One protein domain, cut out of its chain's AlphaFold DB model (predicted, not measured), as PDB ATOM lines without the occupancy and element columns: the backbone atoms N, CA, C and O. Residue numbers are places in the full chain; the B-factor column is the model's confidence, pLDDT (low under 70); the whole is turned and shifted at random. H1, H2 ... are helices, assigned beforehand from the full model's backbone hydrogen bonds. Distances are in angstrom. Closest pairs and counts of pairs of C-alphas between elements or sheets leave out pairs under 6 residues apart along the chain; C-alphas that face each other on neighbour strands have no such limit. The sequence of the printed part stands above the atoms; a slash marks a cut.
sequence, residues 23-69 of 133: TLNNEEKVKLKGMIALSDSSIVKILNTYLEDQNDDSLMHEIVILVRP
ATOM      1  N   THR A  23      12.899  52.511 -32.523       87.88
ATOM      2  CA  THR A  23      12.647  52.713 -31.091       87.88
ATOM      3  C   THR A  23      13.957  52.825 -30.320       87.88
ATOM      4  O   THR A  23      14.043  53.643 -29.404       87.88
ATOM      5  N   LEU A  24      14.974  52.052 -30.719       89.69
ATOM      6  CA  LEU A  24      16.347  52.138 -30.218       89.69
ATOM      7  C   LEU A  24      17.257  52.798 -31.254       89.69
ATOM      8  O   LEU A  24      17.182  52.488 -32.442       89.69
ATOM      9  N   ASN A  25      18.157  53.656 -30.788       90.75
ATOM     10  CA  ASN A  25      19.238  54.185 -31.608       90.75
ATOM     11  C   ASN A  25      20.424  53.188 -31.669       90.75
ATOM     12  O   ASN A  25      20.441  52.147 -30.999       90.75
ATOM     13  N   ASN A  26      21.425  53.484 -32.502       90.81
ATOM     14  CA  ASN A  26      22.582  52.600 -32.676       90.81
ATOM     15  C   ASN A  26      23.424  52.454 -31.395       90.81
ATOM     16  O   ASN A  26      23.888  51.354 -31.098       90.81
ATOM     17  N   GLU A  27      23.605  53.528 -30.625       90.12
ATOM     18  CA  GLU A  27      24.384  53.510 -29.378       90.12
ATOM     19  C   GLU A  27      23.731  52.611 -28.323       90.12
ATOM     20  O   GLU A  27      24.381  51.764 -27.712       90.12
ATOM     21  N   GLU A  28      22.416  52.732 -28.169       90.25
ATOM     22  CA  GLU A  28      21.583  51.945 -27.266       90.25
ATOM     23  C   GLU A  28      21.619  50.457 -27.625       90.25
ATOM     24  O   GLU A  28      21.767  49.603 -26.751       90.25
ATOM     25  N   LYS A  29      21.568  50.137 -28.922       91.62
ATOM     26  CA  LYS A  29      21.739  48.768 -29.419       91.62
ATOM     27  C   LYS A  29      23.119  48.205 -29.088       91.62
ATOM     28  O   LYS A  29      23.214  47.047 -28.682       91.62
ATOM     29  N   VAL A  30      24.188  48.979 -29.286       91.38
ATOM     30  CA  VAL A  30      25.558  48.544 -28.959       91.38
ATOM     31  C   VAL A  30      25.698  48.315 -27.456       91.38
ATOM     32  O   VAL A  30      26.214  47.274 -27.051       91.38
ATOM     33  N   LYS A  31      25.157  49.221 -26.635       90.88
ATOM     34  CA  LYS A  31      25.128  49.084 -25.176       90.88
ATOM     35  C   LYS A  31      24.410  47.807 -24.745       90.88
ATOM     36  O   LYS A  31      24.984  47.015 -24.005       90.88
ATOM     37  N   LEU A  32      23.204  47.563 -25.262       90.88
ATOM     38  CA  LEU A  32      22.442  46.345 -24.972       90.88
ATOM     39  C   LEU A  32      23.207  45.088 -25.379       90.88
ATOM     40  O   LEU A  32      23.319  44.166 -24.583       90.88
ATOM     41  N   LYS A  33      23.802  45.056 -26.575       90.44
ATOM     42  CA  LYS A  33      24.638  43.921 -27.000       90.44
ATOM     43  C   LYS A  33      25.803  43.666 -26.043       90.44
ATOM     44  O   LYS A  33      26.077  42.509 -25.738       90.44
ATOM     45  N   GLY A  34      26.457  44.725 -25.566       89.75
ATOM     46  CA  GLY A  34      27.511  44.626 -24.556       89.75
ATOM     47  C   GLY A  34      26.999  44.037 -23.243       89.75
ATOM     48  O   GLY A  34      27.595  43.101 -22.723       89.75
ATOM     49  N   MET A  35      25.854  44.514 -22.750       90.56
ATOM     50  CA  MET A  35      25.232  43.996 -21.523       90.56
ATOM     51  C   MET A  35      24.832  42.521 -21.651       90.56
ATOM     52  O   MET A  35      24.986  41.765 -20.698       90.56
ATOM     53  N   ILE A  36      24.372  42.091 -22.831       90.06
ATOM     54  CA  ILE A  36      24.049  40.683 -23.099       90.06
ATOM     55  C   ILE A  36      25.317  39.826 -23.107       90.06
ATOM     56  O   ILE A  36      25.338  38.764 -22.497       90.06
ATOM     57  N   ALA A  37      26.380  40.287 -23.772       88.31
ATOM     58  CA  ALA A  37      27.648  39.560 -23.841       88.31
ATOM     59  C   ALA A  37      28.333  39.428 -22.470       88.31
ATOM     60  O   ALA A  37      29.000  38.430 -22.211       88.31
ATOM     61  N   LEU A  38      28.160  40.426 -21.602       89.88
ATOM     62  CA  LEU A  38      28.684  40.437 -20.235       89.88
ATOM     63  C   LEU A  38      27.748  39.769 -19.217       89.88
ATOM     64  O   LEU A  38      28.091  39.722 -18.039       89.88
ATOM     65  N   SER A  39      26.585  39.270 -19.649       85.88
ATOM     66  CA  SER A  39      25.551  38.712 -18.768       85.88
ATOM     67  C   SER A  39      25.209  39.646 -17.602       85.88
ATOM     68  O   SER A  39      25.157  39.228 -16.445       85.88
ATOM     69  N   ASP A  40      25.002  40.931 -17.904       91.81
ATOM     70  CA  ASP A  40      24.656  41.936 -16.902       91.81
ATOM     71  C   ASP A  40      23.424  41.493 -16.104       91.81
ATOM     72  O   ASP A  40      22.418  41.053 -16.669       91.81
ATOM     73  N   SER A  41      23.488  41.654 -14.782       89.31
ATOM     74  CA  SER A  41      22.410  41.294 -13.856       89.31
ATOM     75  C   SER A  41      21.041  41.853 -14.258       89.31
ATOM     76  O   SER A  41      20.015  41.219 -14.017       89.31
ATOM     77  N   SER A  42      21.014  43.017 -14.906       89.12
ATOM     78  CA  SER A  42      19.792  43.678 -15.356       89.12
ATOM     79  C   SER A  42      19.165  42.946 -16.542       89.12
ATOM     80  O   SER A  42      17.959  42.738 -16.567       89.12
ATOM     81  N   ILE A  43      19.985  42.492 -17.493       90.44
ATOM     82  CA  ILE A  43      19.542  41.682 -18.634       90.44
ATOM     83  C   ILE A  43      19.070  40.306 -18.167       90.44
ATOM     84  O   ILE A  43      18.055  39.812 -18.650       90.44
ATOM     85  N   VAL A  44      19.778  39.703 -17.209       88.69
ATOM     86  CA  VAL A  44      19.396  38.404 -16.639       88.69
ATOM     87  C   VAL A  44      18.032  38.485 -15.951       88.69
ATOM     88  O   VAL A  44      17.221  37.580 -16.117       88.69
ATOM     89  N   LYS A  45      17.736  39.579 -15.234       90.38
ATOM     90  CA  LYS A  45      16.407  39.804 -14.640       90.38
ATOM     91  C   LYS A  45      15.309  39.851 -15.698       90.38
ATOM     92  O   LYS A  45      14.368  39.078 -15.590       90.38
ATOM     93  N   ILE A  46      15.487  40.668 -16.735       90.25
ATOM     94  CA  ILE A  46      14.532  40.779 -17.851       90.25
ATOM     95  C   ILE A  46      14.302  39.411 -18.508       90.25
ATOM     96  O   ILE A  46      13.180  39.039 -18.846       90.25
ATOM     97  N   LEU A  47      15.374  38.633 -18.676       88.81
ATOM     98  CA  LEU A  47      15.296  37.295 -19.249       88.81
ATOM     99  C   LEU A  47      14.492  36.335 -18.365       88.81
ATOM    100  O   LEU A  47      13.683  35.574 -18.885       88.81
ATOM    101  N   ASN A  48      14.704  36.374 -17.050       88.62
ATOM    102  CA  ASN A  48      13.966  35.546 -16.099       88.62
ATOM    103  C   ASN A  48      12.481  35.922 -16.074       88.62
ATOM    104  O   ASN A  48      11.641  35.035 -16.184       88.62
ATOM    105  N   THR A  49      12.158  37.217 -16.046       87.62
ATOM    106  CA  THR A  49      10.775  37.707 -16.145       87.62
ATOM    107  C   THR A  49      10.114  37.244 -17.443       87.62
ATOM    108  O   THR A  49       8.983  36.765 -17.442       87.62
ATOM    109  N   TYR A  50      10.838  37.284 -18.567       88.31
ATOM    110  CA  TYR A  50      10.331  36.750 -19.829       88.31
ATOM    111  C   TYR A  50      10.104  35.232 -19.800       88.31
ATOM    112  O   TYR A  50       9.149  34.750 -20.404       88.31
ATOM    113  N   LEU A  51      10.966  34.464 -19.132       86.50
ATOM    114  CA  LEU A  51      10.795  33.014 -19.013       86.50
ATOM    115  C   LEU A  51       9.554  32.641 -18.189       86.50
ATOM    116  O   LEU A  51       8.937  31.616 -18.475       86.50
ATOM    117  N   GLU A  52       9.192  33.470 -17.210       87.06
ATOM    118  CA  GLU A  52       7.997  33.302 -16.378       87.06
ATOM    119  C   GLU A  52       6.718  33.689 -17.135       87.06
ATOM    120  O   GLU A  52       5.781  32.892 -17.210       87.06
ATOM    121  N   ASP A  53       6.699  34.868 -17.760       86.06
ATOM    122  CA  ASP A  53       5.483  35.428 -18.361       86.06
ATOM    123  C   ASP A  53       5.279  35.045 -19.837       86.06
ATOM    124  O   ASP A  53       4.171  35.152 -20.365       86.06
ATOM    125  N   GLN A  54       6.350  34.660 -20.541       83.88
ATOM    126  CA  GLN A  54       6.410  34.453 -22.001       83.88
ATOM    127  C   GLN A  54       5.801  35.599 -22.827       83.88
ATOM    128  O   GLN A  54       5.350  35.412 -23.961       83.88
ATOM    129  N   ASN A  55       5.799  36.809 -22.267       87.00
ATOM    130  CA  ASN A  55       5.177  37.974 -22.869       87.00
ATOM    131  C   ASN A  55       6.204  38.794 -23.661       87.00
ATOM    132  O   ASN A  55       7.069  39.470 -23.098       87.00
ATOM    133  N   ASP A  56       6.077  38.752 -24.987       86.12
ATOM    134  CA  ASP A  56       6.955  39.470 -25.912       86.12
ATOM    135  C   ASP A  56       6.844  41.000 -25.766       86.12
ATOM    136  O   ASP A  56       7.853  41.695 -25.891       86.12
ATOM    137  N   ASP A  57       5.656  41.543 -25.488       86.94
ATOM    138  CA  ASP A  57       5.465  42.993 -25.355       86.94
ATOM    139  C   ASP A  57       6.095  43.519 -24.062       86.94
ATOM    140  O   ASP A  57       6.753  44.564 -24.070       86.94
ATOM    141  N   SER A  58       5.960  42.754 -22.973       88.06
ATOM    142  CA  SER A  58       6.621  43.054 -21.698       88.06
ATOM    143  C   SER A  58       8.140  43.072 -21.865       88.06
ATOM    144  O   SER A  58       8.797  44.054 -21.517       88.06
ATOM    145  N   LEU A  59       8.694  42.054 -22.533       89.94
ATOM    146  CA  LEU A  59      10.123  41.970 -22.824       89.94
ATOM    147  C   LEU A  59      10.636  43.204 -23.581       89.94
ATOM    148  O   LEU A  59      11.662  43.791 -23.231       89.94
ATOM    149  N   MET A  60       9.921  43.607 -24.630       89.88
ATOM    150  CA  MET A  60      10.277  44.784 -25.424       89.88
ATOM    151  C   MET A  60      10.234  46.064 -24.589       89.88
ATOM    152  O   MET A  60      11.112  46.919 -24.726       89.88
ATOM    153  N   HIS A  61       9.233  46.195 -23.719       88.62
ATOM    154  CA  HIS A  61       9.087  47.343 -22.837       88.62
ATOM    155  C   HIS A  61      10.226  47.431 -21.817       88.62
ATOM    156  O   HIS A  61      10.842  48.490 -21.677       88.62
ATOM    157  N   GLU A  62      10.568  46.318 -21.169       89.56
ATOM    158  CA  GLU A  62      11.655  46.268 -20.191       89.56
ATOM    159  C   GLU A  62      13.019  46.583 -20.813       89.56
ATOM    160  O   GLU A  62      13.801  47.339 -20.233       89.56
ATOM    161  N   ILE A  63      13.287  46.097 -22.031       90.31
ATOM    162  CA  ILE A  63      14.508  46.449 -22.773       90.31
ATOM    163  C   ILE A  63      14.586  47.965 -22.995       90.31
ATOM    164  O   ILE A  63      15.651  48.564 -22.831       90.31
ATOM    165  N   VAL A  64      13.476  48.613 -23.356       89.00
ATOM    166  CA  VAL A  64      13.445  50.070 -23.563       89.00
ATOM    167  C   VAL A  64      13.640  50.821 -22.244       89.00
ATOM    168  O   VAL A  64      14.402  51.792 -22.211       89.00
ATOM    169  N   ILE A  65      13.000  50.369 -21.160       87.44
ATOM    170  CA  ILE A  65      13.167  50.942 -19.817       87.44
ATOM    171  C   ILE A  65      14.631  50.882 -19.386       87.44
ATOM    172  O   ILE A  65      15.174  51.891 -18.935       87.44
ATOM    173  N   LEU A  66      15.279  49.730 -19.569       87.50
ATOM    174  CA  LEU A  66      16.655  49.505 -19.137       87.50
ATOM    175  C   LEU A  66      17.624  50.525 -19.740       87.50
ATOM    176  O   LEU A  66      18.553  50.993 -19.079       87.50
ATOM    177  N   VAL A  67      17.413  50.886 -21.003       86.19
ATOM    178  CA  VAL A  67      18.302  51.818 -21.696       86.19
ATOM    179  C   VAL A  67      17.909  53.279 -21.473       86.19
ATOM    180  O   VAL A  67      18.765  54.160 -21.560       86.19
ATOM    181  N   ARG A  68      16.643  53.551 -21.134       84.06
ATOM    182  CA  ARG A  68      16.106  54.907 -20.944       84.06
ATOM    183  C   ARG A  68      15.419  55.098 -19.582       84.06
ATOM    184  O   ARG A  68      14.264  55.530 -19.550       84.06
ATOM    185  N   PRO A  69      16.123  54.901 -18.453       70.88
ATOM    186  CA  PRO A  69      15.525  55.067 -17.125       70.88
ATOM    187  C   PRO A  69      15.013  56.499 -16.890       70.88
ATOM    188  O   PRO A  69      13.970  56.702 -16.280       70.88
TER     189      PRO A  69
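Overview. This is residues 23 to 69 of the 133 residues of an uncharacterized protein of Stentor coeruleus (UniProt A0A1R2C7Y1). Helix H1 stands across the open end of a helical hairpin made by H2 and H3, near the first turns of H2 and the last of H3. The printed part has 47 residues with three named helices, H1, H2, H3 in chain order, and no named strand; its class is all helix. It is compact, with a radius of gyration of the C-alphas of 10.4 A and spans of 29 by 23 by 15 A.

Arrangement. Start at H1, residues 26 to 37; it is close to but not clearly touching H2, residues 41 to 53, about perpendicular at 83 degrees, with closest C-alphas Ile 36 and Ile 43 at 6.4 A. H3, residues 56 to 67, is also close to but not clearly touching H1, about perpendicular at 76 degrees; the closest C-alphas, Glu 28 and Val 67, are 6.5 A apart. H2 and H3 touch as a hairpin, opposite ways at a shallow tilt of 15 degrees; their closest C-alphas, Tyr 50 and Leu 59, are 6.0 A apart. In H1, H2 and H3 every O i to N i+4 pair is within hydrogen-bond range.

Along the chain. Find C-alpha 26 at (22.582, 52.600, -32.676); H1 runs 16.5 A from there. H2 covers 18.5 A, and H3 17.3 A to C-alpha 67 at (18.302, 51.818, -21.696).

Size, cuts and confidence. The C-alphas of Asn 26 and Glu 52, the two farthest apart, are 29.2 A apart. Both links are tight, residues 52 to 57 stand free, the printed part has no cut, and no printed residue is under 70 in pLDDT.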